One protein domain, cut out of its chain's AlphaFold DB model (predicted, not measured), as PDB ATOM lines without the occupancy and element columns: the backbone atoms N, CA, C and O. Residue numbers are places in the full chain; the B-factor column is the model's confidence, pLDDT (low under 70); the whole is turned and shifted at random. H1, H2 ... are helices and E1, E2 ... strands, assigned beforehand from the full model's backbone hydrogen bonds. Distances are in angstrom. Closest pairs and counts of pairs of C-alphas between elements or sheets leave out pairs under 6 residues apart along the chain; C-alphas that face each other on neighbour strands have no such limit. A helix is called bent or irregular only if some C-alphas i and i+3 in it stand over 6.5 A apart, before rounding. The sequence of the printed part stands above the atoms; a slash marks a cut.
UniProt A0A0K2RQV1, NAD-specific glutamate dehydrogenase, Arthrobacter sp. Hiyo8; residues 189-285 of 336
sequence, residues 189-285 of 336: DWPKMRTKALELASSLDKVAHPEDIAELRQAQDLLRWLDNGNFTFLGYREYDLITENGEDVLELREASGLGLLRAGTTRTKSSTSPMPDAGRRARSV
ATOM      1  N   ASP A 189       3.496  48.981 153.765       93.12
ATOM      2  CA  ASP A 189       3.041  50.288 154.239       93.12
ATOM      3  C   ASP A 189       3.064  50.435 155.760       93.12
ATOM      4  O   ASP A 189       2.825  51.540 156.253       93.12
ATOM      5  N   TRP A 190       3.382  49.383 156.514       90.00
ATOM      6  CA  TRP A 190       3.418  49.434 157.975       90.00
ATOM      7  C   TRP A 190       4.265  50.599 158.518       90.00
ATOM      8  O   TRP A 190       3.737  51.371 159.328       90.00
ATOM      9  N   PRO A 191       5.499  50.859 158.024       90.19
ATOM     10  CA  PRO A 191       6.270  52.020 158.471       90.19
ATOM     11  C   PRO A 191       5.579  53.355 158.161       90.19
ATOM     12  O   PRO A 191       5.663  54.301 158.941       90.19
ATOM     13  N   LYS A 192       4.865  53.451 157.032       92.69
ATOM     14  CA  LYS A 192       4.147  54.671 156.635       92.69
ATOM     15  C   LYS A 192       2.935  54.913 157.532       92.69
ATOM     16  O   LYS A 192       2.694  56.050 157.924       92.69
ATOM     17  N   MET A 193       2.197  53.858 157.882       92.56
ATOM     18  CA  MET A 193       1.049  53.944 158.792       92.56
ATOM     19  C   MET A 193       1.478  54.368 160.201       92.56
ATOM     20  O   MET A 193       0.836  55.230 160.801       92.56
ATOM     21  N   ARG A 194       2.611  53.851 160.685       91.56
ATOM     22  CA  ARG A 194       3.243  54.286 161.939       91.56
ATOM     23  C   ARG A 194       3.622  55.762 161.925       91.56
ATOM     24  O   ARG A 194       3.217  56.521 162.804       91.56
ATOM     25  N   THR A 195       4.302  56.199 160.865       93.25
ATOM     26  CA  THR A 195       4.616  57.619 160.660       93.25
ATOM     27  C   THR A 195       3.351  58.475 160.679       93.25
ATOM     28  O   THR A 195       3.335  59.503 161.347       93.25
ATOM     29  N   LYS A 196       2.255  58.037 160.042       93.56
ATOM     30  CA  LYS A 196       0.975  58.762 160.077       93.56
ATOM     31  C   LYS A 196       0.386  58.861 161.483       93.56
ATOM     32  O   LYS A 196      -0.070  59.937 161.857       93.56
ATOM     33  N   ALA A 197       0.432  57.796 162.285       91.25
ATOM     34  CA  ALA A 197      -0.025  57.842 163.675       91.25
ATOM     35  C   ALA A 197       0.762  58.877 164.506       91.25
ATOM     36  O   ALA A 197       0.162  59.677 165.227       91.25
ATOM     37  N   LEU A 198       2.090  58.921 164.348       92.81
ATOM     38  CA  LEU A 198       2.960  59.876 165.044       92.81
ATOM     39  C   LEU A 198       2.805  61.317 164.533       92.81
ATOM     40  O   LEU A 198       2.774  62.256 165.333       92.81
ATOM     41  N   GLU A 199       2.672  61.506 163.217       93.19
ATOM     42  CA  GLU A 199       2.362  62.804 162.604       93.19
ATOM     43  C   GLU A 199       1.038  63.353 163.139       93.19
ATOM     44  O   GLU A 199       0.955  64.533 163.484       93.19
ATOM     45  N   LEU A 200       0.017  62.500 163.265       89.38
ATOM     46  CA  LEU A 200      -1.288  62.882 163.791       89.38
ATOM     47  C   LEU A 200      -1.207  63.232 165.276       89.38
ATOM     48  O   LEU A 200      -1.681  64.304 165.652       89.38
ATOM     49  N   ALA A 201      -0.526  62.418 166.089       89.81
ATOM     50  CA  ALA A 201      -0.288  62.729 167.500       89.81
ATOM     51  C   ALA A 201       0.407  64.092 167.670       89.81
ATOM     52  O   ALA A 201      -0.008  64.900 168.494       89.81
ATOM     53  N   SER A 202       1.409  64.373 166.832       90.62
ATOM     54  CA  SER A 202       2.153  65.642 166.837       90.62
ATOM     55  C   SER A 202       1.342  66.818 166.280       90.62
ATOM     56  O   SER A 202       1.568  67.968 166.646       90.62
ATOM     57  N   SER A 203       0.403  66.572 165.362       89.19
ATOM     58  CA  SER A 203      -0.462  67.624 164.815       89.19
ATOM     59  C   SER A 203      -1.455  68.151 165.852       89.19
ATOM     60  O   SER A 203      -1.765  69.341 165.844       89.19
ATOM     61  N   LEU A 204      -1.887  67.291 166.781       86.31
ATOM     62  CA  LEU A 204      -2.790  67.656 167.870       86.31
ATOM     63  C   LEU A 204      -2.157  68.659 168.851       86.31
ATOM     64  O   LEU A 204      -2.881  69.454 169.438       86.31
ATOM     65  N   ASP A 205      -0.823  68.697 168.967       82.38
ATOM     66  CA  ASP A 205      -0.103  69.704 169.771       82.38
ATOM     67  C   ASP A 205      -0.228  71.130 169.204       82.38
ATOM     68  O   ASP A 205       0.047  72.109 169.895       82.38
ATOM     69  N   LYS A 206      -0.614  71.260 167.929       85.75
ATOM     70  CA  LYS A 206      -0.675  72.537 167.201       85.75
ATOM     71  C   LYS A 206      -2.096  73.074 167.057       85.75
ATOM     72  O   LYS A 206      -2.298  74.079 166.375       85.75
ATOM     73  N   VAL A 207      -3.083  72.390 167.632       84.81
ATOM     74  CA  VAL A 207      -4.483  72.803 167.542       84.81
ATOM     75  C   VAL A 207      -4.692  74.059 168.384       84.81
ATOM     76  O   VAL A 207      -4.170  74.170 169.489       84.81
ATOM     77  N   ALA A 208      -5.426  75.029 167.838       79.38
ATOM     78  CA  ALA A 208      -5.807  76.232 168.569       79.38
ATOM     79  C   ALA A 208      -6.847  75.888 169.642       79.38
ATOM     80  O   ALA A 208      -7.742  75.089 169.383       79.38
ATOM     81  N   HIS A 209      -6.743  76.520 170.810       81.19
ATOM     82  CA  HIS A 209      -7.607  76.262 171.967       81.19
ATOM     83  C   HIS A 209      -7.647  74.778 172.391       81.19
ATOM     84  O   HIS A 209      -8.722  74.180 172.470       81.19
ATOM     85  N   PRO A 210      -6.484  74.137 172.645       78.56
ATOM     86  CA  PRO A 210      -6.436  72.735 173.064       78.56
ATOM     87  C   PRO A 210      -7.200  72.473 174.372       78.56
ATOM     88  O   PRO A 210      -7.626  71.344 174.612       78.56
ATOM     89  N   GLU A 211      -7.389  73.499 175.207       76.88
ATOM     90  CA  GLU A 211      -8.203  73.476 176.424       76.88
ATOM     91  C   GLU A 211      -9.695  73.208 176.178       76.88
ATOM     92  O   GLU A 211     -10.353  72.645 177.053       76.88
ATOM     93  N   ASP A 212     -10.211  73.544 174.993       80.00
ATOM     94  CA  ASP A 212     -11.623  73.370 174.635       80.00
ATOM     95  C   ASP A 212     -11.917  71.963 174.088       80.00
ATOM     96  O   ASP A 212     -13.074  71.567 173.930       80.00
ATOM     97  N   ILE A 213     -10.870  71.182 173.800       78.44
ATOM     98  CA  ILE A 213     -10.995  69.847 173.222       78.44
ATOM     99  C   ILE A 213     -10.934  68.811 174.337       78.44
ATOM    100  O   ILE A 213      -9.870  68.475 174.866       78.44
ATOM    101  N   ALA A 214     -12.103  68.262 174.661       81.94
ATOM    102  CA  ALA A 214     -12.213  67.147 175.587       81.94
ATOM    103  C   ALA A 214     -11.302  65.989 175.146       81.94
ATOM    104  O   ALA A 214     -11.273  65.612 173.977       81.94
ATOM    105  N   GLU A 215     -10.557  65.433 176.104       84.81
ATOM    106  CA  GLU A 215      -9.733  64.228 175.921       84.81
ATOM    107  C   GLU A 215      -8.580  64.353 174.902       84.81
ATOM    108  O   GLU A 215      -7.977  63.346 174.534       84.81
ATOM    109  N   LEU A 216      -8.178  65.570 174.505       86.19
ATOM    110  CA  LEU A 216      -7.096  65.780 173.527       86.19
ATOM    111  C   LEU A 216      -5.804  65.023 173.883       86.19
ATOM    112  O   LEU A 216      -5.228  64.338 173.040       86.19
ATOM    113  N   ARG A 217      -5.372  65.100 175.150       86.25
ATOM    114  CA  ARG A 217      -4.178  64.383 175.633       86.25
ATOM    115  C   ARG A 217      -4.339  62.866 175.555       86.25
ATOM    116  O   ARG A 217      -3.415  62.179 175.148       86.25
ATOM    117  N   GLN A 218      -5.520  62.349 175.888       88.75
ATOM    118  CA  GLN A 218      -5.794  60.912 175.832       88.75
ATOM    119  C   GLN A 218      -5.766  60.406 174.386       88.75
ATOM    120  O   GLN A 218      -5.227  59.337 174.127       88.75
ATOM    121  N   ALA A 219      -6.275  61.192 173.431       88.38
ATOM    122  CA  ALA A 219      -6.186  60.872 172.009       88.38
ATOM    123  C   ALA A 219      -4.727  60.840 171.512       88.38
ATOM    124  O   ALA A 219      -4.347  59.936 170.766       88.38
ATOM    125  N   GLN A 220      -3.888  61.783 171.951       89.50
ATOM    126  CA  GLN A 220      -2.455  61.782 171.637       89.50
ATOM    127  C   GLN A 220      -1.732  60.566 172.227       89.50
ATOM    128  O   GLN A 220      -0.967  59.901 171.527       89.50
ATOM    129  N   ASP A 221      -1.979  60.275 173.504       91.19
ATOM    130  CA  ASP A 221      -1.370  59.146 174.206       91.19
ATOM    131  C   ASP A 221      -1.802  57.821 173.583       91.19
ATOM    132  O   ASP A 221      -0.966  56.942 173.384       91.19
ATOM    133  N   LEU A 222      -3.069  57.708 173.176       91.38
ATOM    134  CA  LEU A 222      -3.567  56.564 172.425       91.38
ATOM    135  C   LEU A 222      -2.795  56.382 171.114       91.38
ATOM    136  O   LEU A 222      -2.311  55.287 170.854       91.38
ATOM    137  N   LEU A 223      -2.628  57.430 170.301       90.88
ATOM    138  CA  LEU A 223      -1.906  57.327 169.023       90.88
ATOM    139  C   LEU A 223      -0.439  56.906 169.206       90.88
ATOM    140  O   LEU A 223       0.058  56.072 168.451       90.88
ATOM    141  N   ARG A 224       0.242  57.433 170.232       91.19
ATOM    142  CA  ARG A 224       1.616  57.025 170.580       91.19
ATOM    143  C   ARG A 224       1.665  55.591 171.111       91.19
ATOM    144  O   ARG A 224       2.588  54.848 170.793       91.19
ATOM    145  N   TRP A 225       0.668  55.184 171.894       91.81
ATOM    146  CA  TRP A 225       0.549  53.820 172.401       91.81
ATOM    147  C   TRP A 225       0.325  52.810 171.269       91.81
ATOM    148  O   TRP A 225       0.982  51.769 171.264       91.81
ATOM    149  N   LEU A 226      -0.523  53.135 170.282       89.31
ATOM    150  CA  LEU A 226      -0.737  52.307 169.090       89.31
ATOM    151  C   LEU A 226       0.575  52.083 168.318       89.31
ATOM    152  O   LEU A 226       0.850  50.963 167.900       89.31
ATOM    153  N   ASP A 227       1.402  53.125 168.168       87.12
ATOM    154  CA  ASP A 227       2.713  53.024 167.510       87.12
ATOM    155  C   ASP A 227       3.726  52.161 168.282       87.12
ATOM    156  O   ASP A 227       4.546  51.473 167.672       87.12
ATOM    157  N   ASN A 228       3.662  52.169 169.616       86.06
ATOM    158  CA  ASN A 228       4.642  51.528 170.497       86.06
ATOM    159  C   ASN A 228       4.474  49.994 170.602       86.06
ATOM    160  O   ASN A 228       4.555  49.423 171.688       86.06
ATOM    161  N   GLY A 229       4.181  49.331 169.481       77.94
ATOM    162  CA  GLY A 229       4.072  47.872 169.373       77.94
ATOM    163  C   GLY A 229       2.793  47.265 169.954       77.94
ATOM    164  O   GLY A 229       2.661  46.046 169.970       77.94
ATOM    165  N   ASN A 230       1.839  48.082 170.411       80.88
ATOM    166  CA  ASN A 230       0.588  47.589 171.001       80.88
ATOM    167  C   ASN A 230      -0.530  47.373 169.971       80.88
ATOM    168  O   ASN A 230      -1.632  46.951 170.325       80.88
ATOM    169  N   PHE A 231      -0.273  47.699 168.704       83.94
ATOM    170  CA  PHE A 231      -1.250  47.588 167.635       83.94
ATOM    171  C   PHE A 231      -0.603  47.183 166.311       83.94
ATOM    172  O   PHE A 231       0.446  47.697 165.924       83.94
ATOM    173  N   THR A 232      -1.275  46.295 165.580       84.44
ATOM    174  CA  THR A 232      -0.885  45.919 164.218       84.44
ATOM    175  C   THR A 232      -1.654  46.774 163.219       84.44
ATOM    176  O   THR A 232      -2.859  46.609 163.034       84.44
ATOM    177  N   PHE A 233      -0.959  47.695 162.553       87.00
ATOM    178  CA  PHE A 233      -1.552  48.505 161.492       87.00
ATOM    179  C   PHE A 233      -1.754  47.670 160.229       87.00
ATOM    180  O   PHE A 233      -0.787  47.179 159.652       87.00
ATOM    181  N   LEU A 234      -3.008  47.544 159.788       89.38
ATOM    182  CA  LEU A 234      -3.365  46.843 158.549       89.38
ATOM    183  C   LEU A 234      -3.782  47.802 157.428       89.38
ATOM    184  O   LEU A 234      -3.614  47.489 156.255       89.38
ATOM    185  N   GLY A 235      -4.308  48.982 157.759       91.06
ATOM    186  CA  GLY A 235      -4.692  49.978 156.766       91.06
ATOM    187  C   GLY A 235      -4.904  51.366 157.361       91.06
ATOM    188  O   GLY A 235      -5.209  51.510 158.544       91.06
ATOM    189  N   TYR A 236      -4.757  52.387 156.518       92.19
ATOM    190  CA  TYR A 236      -4.955  53.794 156.873       92.19
ATOM    191  C   TYR A 236      -5.604  54.560 155.716       92.19
ATOM    192  O   TYR A 236      -5.282  54.293 154.561       92.19
ATOM    193  N   ARG A 237      -6.499  55.506 156.024       91.62
ATOM    194  CA  ARG A 237      -7.112  56.467 155.089       91.62
ATOM    195  C   ARG A 237      -7.426  57.773 155.813       91.62
ATOM    196  O   ARG A 237      -7.766  57.763 156.993       91.62
ATOM    197  N   GLU A 238      -7.364  58.877 155.082       89.44
ATOM    198  CA  GLU A 238      -7.786  60.203 155.533       89.44
ATOM    199  C   GLU A 238      -9.130  60.580 154.923       89.44
ATOM    200  O   GLU A 238      -9.392  60.317 153.748       89.44
ATOM    201  N   TYR A 239      -9.943  61.259 155.726       87.38
ATOM    202  CA  TYR A 239     -11.205  61.840 155.300       87.38
ATOM    203  C   TYR A 239     -11.227  63.322 155.659       87.38
ATOM    204  O   TYR A 239     -10.861  63.696 156.780       87.38
ATOM    205  N   ASP A 240     -11.669  64.144 154.716       85.19
ATOM    206  CA  ASP A 240     -11.963  65.551 154.935       85.19
ATOM    207  C   ASP A 240     -13.430  65.685 155.367       85.19
ATOM    208  O   ASP A 240     -14.331  65.060 154.806       85.19
ATOM    209  N   LEU A 241     -13.677  66.467 156.417       85.56
ATOM    210  CA  LEU A 241     -15.029  66.756 156.884       85.56
ATOM    211  C   LEU A 241     -15.559  67.969 156.126       85.56
ATOM    212  O   LEU A 241     -15.059  69.082 156.315       85.56
ATOM    213  N   ILE A 242     -16.576  67.754 155.300       87.25
ATOM    214  CA  ILE A 242     -17.225  68.799 154.505       87.25
ATOM    215  C   ILE A 242     -18.703  68.904 154.891       87.25
ATOM    216  O   ILE A 242     -19.297  67.955 155.402       87.25
ATOM    217  N   THR A 243     -19.302  70.071 154.663       86.44
ATOM    218  CA  THR A 243     -20.739  70.278 154.861       86.44
ATOM    219  C   THR A 243     -21.410  70.363 153.496       86.44
ATOM    220  O   THR A 243     -21.204  71.332 152.763       86.44
ATOM    221  N   GLU A 244     -22.230  69.371 153.165       82.38
ATOM    222  CA  GLU A 244     -23.028  69.322 151.941       82.38
ATOM    223  C   GLU A 244     -24.512  69.374 152.300       82.38
ATOM    224  O   GLU A 244     -24.989  68.612 153.133       82.38
ATOM    225  N   ASN A 245     -25.268  70.289 151.687       83.44
ATOM    226  CA  ASN A 245     -26.713  70.441 151.922       83.44
ATOM    227  C   ASN A 245     -27.117  70.629 153.401       83.44
ATOM    228  O   ASN A 245     -28.235  70.304 153.790       83.44
ATOM    229  N   GLY A 246     -26.223  71.185 154.227       84.25
ATOM    230  CA  GLY A 246     -26.448  71.360 155.666       84.25
ATOM    231  C   GLY A 246     -26.172  70.110 156.508       84.25
ATOM    232  O   GLY A 246     -26.351  70.160 157.722       84.25
ATOM    233  N   GLU A 247     -25.701  69.026 155.891       82.50
ATOM    234  CA  GLU A 247     -25.273  67.804 156.562       82.50
ATOM    235  C   GLU A 247     -23.749  67.659 156.515       82.50
ATOM    236  O   GLU A 247     -23.091  67.993 155.530       82.50
ATOM    237  N   ASP A 248     -23.178  67.152 157.605       82.56
ATOM    238  CA  ASP A 248     -21.753  66.849 157.683       82.56
ATOM    239  C   ASP A 248     -21.469  65.482 157.045       82.56
ATOM    240  O   ASP A 248     -21.973  64.443 157.497       82.56
ATOM    241  N   VAL A 249     -20.619  65.478 156.020       85.81
ATOM    242  CA  VAL A 249     -20.201  64.278 155.288       85.81
ATOM    243  C   VAL A 249     -18.680  64.142 155.293       85.81
ATOM    244  O   VAL A 249     -17.938  65.124 155.342       85.81
ATOM    245  N   LEU A 250     -18.211  62.893 155.290       84.75
ATOM    246  CA  LEU A 250     -16.793  62.560 155.208       84.75
ATOM    247  C   LEU A 250     -16.434  62.257 153.757       84.75
ATOM    248  O   LEU A 250     -16.909  61.262 153.204       84.75
ATOM    249  N   GLU A 251     -15.592  63.098 153.164       84.50
ATOM    250  CA  GLU A 251     -15.052  62.918 151.821       84.50
ATOM    251  C   GLU A 251     -13.700  62.204 151.896       84.50
ATOM    252  O   GLU A 251     -12.797  62.619 152.623       84.50
ATOM    253  N   LEU A 252     -13.552  61.093 151.173       85.00
ATOM    254  CA  LEU A 252     -12.291  60.354 151.133       85.00
ATOM    255  C   LEU A 252     -11.209  61.165 150.412       85.00
ATOM    256  O   LEU A 252     -11.350  61.503 149.238       85.00
ATOM    257  N   ARG A 253     -10.048  61.328 151.050       86.81
ATOM    258  CA  ARG A 253      -8.853  61.817 150.365       86.81
ATOM    259  C   ARG A 253      -8.247  60.690 149.531       86.81
ATOM    260  O   ARG A 253      -7.508  59.862 150.064       86.81
ATOM    261  N   GLU A 254      -8.544  60.649 148.232       76.31
ATOM    262  CA  GLU A 254      -8.272  59.499 147.344       76.31
ATOM    263  C   GLU A 254      -6.822  58.970 147.376       76.31
ATOM    264  O   GLU A 254      -6.603  57.765 147.278       76.31
ATOM    265  N   ALA A 255      -5.827  59.837 147.593       83.50
ATOM    266  CA  ALA A 255      -4.406  59.465 147.631       83.50
ATOM    267  C   ALA A 255      -3.861  59.114 149.034       83.50
ATOM    268  O   ALA A 255      -2.656  58.940 149.202       83.50
ATOM    269  N   SER A 256      -4.717  59.041 150.057       88.25
ATOM    270  CA  SER A 256      -4.296  58.803 151.449       88.25
ATOM    271  C   SER A 256      -4.225  57.328 151.853       88.25
ATOM    272  O   SER A 256      -3.703  57.014 152.921       88.25
ATOM    273  N   GLY A 257      -4.774  56.429 151.031       91.62
ATOM    274  CA  GLY A 257      -4.915  55.012 151.350       91.62
ATOM    275  C   GLY A 257      -3.584  54.265 151.460       91.62
ATOM    276  O   GLY A 257      -2.806  54.259 150.511       91.62
ATOM    277  N   LEU A 258      -3.367  53.581 152.583       93.12
ATOM    278  CA  LEU A 258      -2.220  52.705 152.847       93.12
ATOM    279  C   LEU A 258      -2.682  51.309 153.288       93.12
ATOM    280  O   LEU A 258      -3.788  51.148 153.818       93.12
ATOM    281  N   GLY A 259      -1.823  50.307 153.105       91.75
ATOM    282  CA  GLY A 259      -2.084  48.922 153.494       91.75
ATOM    283  C   GLY A 259      -3.274  48.321 152.745       91.75
ATOM    284  O   GLY A 259      -3.444  48.536 151.543       91.75
ATOM    285  N   LEU A 260      -4.158  47.639 153.474       91.12
ATOM    286  CA  LEU A 260      -5.418  47.092 152.949       91.12
ATOM    287  C   LEU A 260      -6.343  48.157 152.346       91.12
ATOM    288  O   LEU A 260      -7.268  47.840 151.602       91.12
ATOM    289  N   LEU A 261      -6.107  49.429 152.669       89.31
ATOM    290  CA  LEU A 261      -6.914  50.549 152.216       89.31
ATOM    291  C   LEU A 261      -6.285  51.304 151.029       89.31
ATOM    292  O   LEU A 261      -6.782  52.377 150.677       89.31
ATOM    293  N   ARG A 262      -5.252  50.765 150.361       86.81
ATOM    294  CA  ARG A 262      -4.768  51.289 149.066       86.81
ATOM    295  C   ARG A 262      -5.915  51.374 148.039       86.81
ATOM    296  O   ARG A 262      -6.900  50.628 148.093       86.81
ATOM    297  N   ALA A 263      -5.813  52.311 147.098       63.34
ATOM    298  CA  ALA A 263      -6.745  52.379 145.974       63.34
ATOM    299  C   ALA A 263      -6.603  51.102 145.121       63.34
ATOM    300  O   ALA A 263      -5.516  50.797 144.643       63.34
ATOM    301  N   GLY A 264      -7.692  50.341 144.963       57.94
ATOM    302  CA  GLY A 264      -7.718  49.084 144.198       57.94
ATOM    303  C   GLY A 264      -7.829  47.797 145.027       57.94
ATOM    304  O   GLY A 264      -8.288  46.796 144.486       57.94
ATOM    305  N   THR A 265      -7.521  47.824 146.329       52.12
ATOM    306  CA  THR A 265      -7.583  46.640 147.217       52.12
ATOM    307  C   THR A 265      -9.005  46.338 147.713       52.12
ATOM    308  O   THR A 265      -9.355  45.206 148.028       52.12
ATOM    309  N   THR A 266      -9.895  47.333 147.716       44.31
ATOM    310  CA  THR A 266     -11.319  47.141 148.031       44.31
ATOM    311  C   THR A 266     -12.160  48.102 147.207       44.31
ATOM    312  O   THR A 266     -11.961  49.319 147.229       44.31
ATOM    313  N   ARG A 267     -13.114  47.556 146.448       40.62
ATOM    314  CA  ARG A 267     -14.001  48.316 145.563       40.62
ATOM    315  C   ARG A 267     -15.158  48.942 146.350       40.62
ATOM    316  O   ARG A 267     -16.315  48.620 146.096       40.62
ATOM    317  N   THR A 268     -14.873  49.836 147.292       43.84
ATOM    318  CA  THR A 268     -15.899  50.683 147.922       43.84
ATOM    319  C   THR A 268     -15.978  52.001 147.157       43.84
ATOM    320  O   THR A 268     -15.193  52.916 147.375       43.84
ATOM    321  N   LYS A 269     -16.910  52.069 146.197       43.16
ATOM    322  CA  LYS A 269     -17.211  53.256 145.376       43.16
ATOM    323  C   LYS A 269     -18.152  54.237 146.096       43.16
ATOM    324  O   LYS A 269     -19.164  54.639 145.531       43.16
ATOM    325  N   SER A 270     -17.865  54.590 147.341       48.94
ATOM    326  CA  SER A 270     -18.570  55.683 148.018       48.94
ATOM    327  C   SER A 270     -17.535  56.711 148.443       48.94
ATOM    328  O   SER A 270     -16.831  56.510 149.432       48.94
ATOM    329  N   SER A 271     -17.401  57.774 147.645       57.41
ATOM    330  CA  SER A 271     -16.529  58.923 147.929       57.41
ATOM    331  C   SER A 271     -16.993  59.705 149.156       57.41
ATOM    332  O   SER A 271     -16.184  60.373 149.793       57.41
ATOM    333  N   THR A 272     -18.270  59.567 149.513       54.88
ATOM    334  CA  THR A 272     -18.905  60.223 150.649       54.88
ATOM    335  C   THR A 272     -19.606  59.204 151.540       54.88
ATOM    336  O   THR A 272     -20.203  58.225 151.082       54.88
ATOM    337  N   SER A 273     -19.493  59.388 152.851       63.97
ATOM    338  CA  SER A 273     -20.251  58.625 153.844       63.97
ATOM    339  C   SER A 273     -20.757  59.560 154.940       63.97
ATOM    340  O   SER A 273     -20.040  60.495 155.314       63.97
ATOM    341  N   PRO A 274     -21.979  59.339 155.460       58.84
ATOM    342  CA  PRO A 274     -22.502  60.141 156.557       58.84
ATOM    343  C   PRO A 274     -21.610  59.982 157.789       58.84
ATOM    344  O   PRO A 274     -21.113  58.890 158.079       58.84
ATOM    345  N   MET A 275     -21.416  61.076 158.526       57.59
ATOM    346  CA  MET A 275     -20.569  61.066 159.714       57.59
ATOM    347  C   MET A 275     -21.086  60.045 160.758       57.59
ATOM    348  O   MET A 275     -22.285  60.033 161.058       57.59
ATOM    349  N   PRO A 276     -20.217  59.206 161.348       63.66
ATOM    350  CA  PRO A 276     -20.568  58.319 162.458       63.66
ATOM    351  C   PRO A 276     -20.998  59.093 163.716       63.66
ATOM    352  O   PRO A 276     -20.486  60.178 163.994       63.66
ATOM    353  N   ASP A 277     -21.866  58.507 164.550       53.25
ATOM    354  CA  ASP A 277     -22.410  59.160 165.761       53.25
ATOM    355  C   ASP A 277     -21.347  59.622 166.768       53.25
ATOM    356  O   ASP A 277     -21.538  60.619 167.466       53.25
ATOM    357  N   ALA A 278     -20.211  58.924 166.844       55.31
ATOM    358  CA  ALA A 278     -19.083  59.351 167.670       55.31
ATOM    359  C   ALA A 278     -18.522  60.712 167.215       55.31
ATOM    360  O   ALA A 278     -18.240  61.569 168.052       55.31
ATOM    361  N   GLY A 279     -18.453  60.942 165.900       56.09
ATOM    362  CA  GLY A 279     -18.040  62.212 165.309       56.09
ATOM    363  C   GLY A 279     -19.055  63.334 165.541       56.09
ATOM    364  O   GLY A 279     -18.667  64.446 165.902       56.09
ATOM    365  N   ARG A 280     -20.358  63.032 165.436       57.12
ATOM    366  CA  ARG A 280     -21.429  63.995 165.758       57.12
ATOM    367  C   ARG A 280     -21.352  64.481 167.208       57.12
ATOM    368  O   ARG A 280     -21.486  65.675 167.464       57.12
ATOM    369  N   ARG A 281     -21.093  63.575 168.159       51.00
ATOM    370  CA  ARG A 281     -20.986  63.917 169.590       51.00
ATOM    371  C   ARG A 281     -19.787  64.811 169.902       51.00
ATOM    372  O   ARG A 281     -19.962  65.793 170.618       51.00
ATOM    373  N   ALA A 282     -18.619  64.533 169.321       57.09
ATOM    374  CA  ALA A 282     -17.426  65.369 169.496       57.09
ATOM    375  C   ALA A 282     -17.637  66.818 169.010       57.09
ATOM    376  O   ALA A 282     -17.086  67.748 169.588       57.09
ATOM    377  N   ARG A 283     -18.487  67.023 167.992       57.59
ATOM    378  CA  ARG A 283     -18.865  68.353 167.483       57.59
ATOM    379  C   ARG A 283     -19.943  69.062 168.315       57.59
ATOM    380  O   ARG A 283     -19.986  70.285 168.324       57.59
ATOM    381  N   SER A 284     -20.821  68.326 168.999       42.12
ATOM    382  CA  SER A 284     -21.926  68.910 169.783       42.12
ATOM    383  C   SER A 284     -21.495  69.636 171.069       42.12
ATOM    384  O   SER A 284     -22.324  70.270 171.721       42.12
ATOM    385  N   VAL A 285     -20.207  69.583 171.424       41.34
ATOM    386  CA  VAL A 285     -19.616  70.433 172.465       41.34
ATOM    387  C   VAL A 285     -19.485  71.856 171.893       41.34
ATOM    388  O   VAL A 285     -18.891  72.015 170.828       41.34
TER     389      VAL A 285
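This is residues 189 to 285 of the 336 residues of the protein "NAD-specific glutamate dehydrogenase" of Arthrobacter sp. Hiyo8 (UniProt A0A0K2RQV1). What shape is it? A helical hairpin, H1 and H2, and a small meander sheet, E1 E2 E3, each strand the antiparallel neighbour of the one before, leave open space between them; short H3 follows E3. How big? The 97 printed residues, class mixed, run H1 H2 E1 E2 E3 H3, only just compact, close to loose, radius of gyration of the C-alphas 14.9 A, spans 41 by 40 by 20 A.

Do helices touch? H1, residues 189 to 204, and H2, 216 to 230, touch, closest C-alphas Ala 201 and Gln 220, 4.8 A, at a shallow tilt of 21 degrees, opposite ways. Every O i to N i+4 pair is within hydrogen-bond range in H1 and H3, residues 277 to 283; in H2, 9 of 11. How do strands pair? Within range are N 240 of E1, residues 239 to 244, and O 251 of E2, 247 to 252, 2.8 A; and N 250 and O 273 of E3, 272 to 274, 3.0 A.

Where does H1 begin? At C-alpha 189 (3.041, 50.288, 154.239); H1 is 22.8 A long, H2 19.9 A, only just irregular, C-alphas 227 and 230 being 6.8 A apart. Where does H3 end? At C-alpha 283 (-18.865, 68.353, 167.483); E1 is 14.4 A long, E2 15.9 A.

Which links are long? H1 to H2 and E2 to E3; the printed part has no cut. Where is pLDDT under 70? Residues 263 to 285.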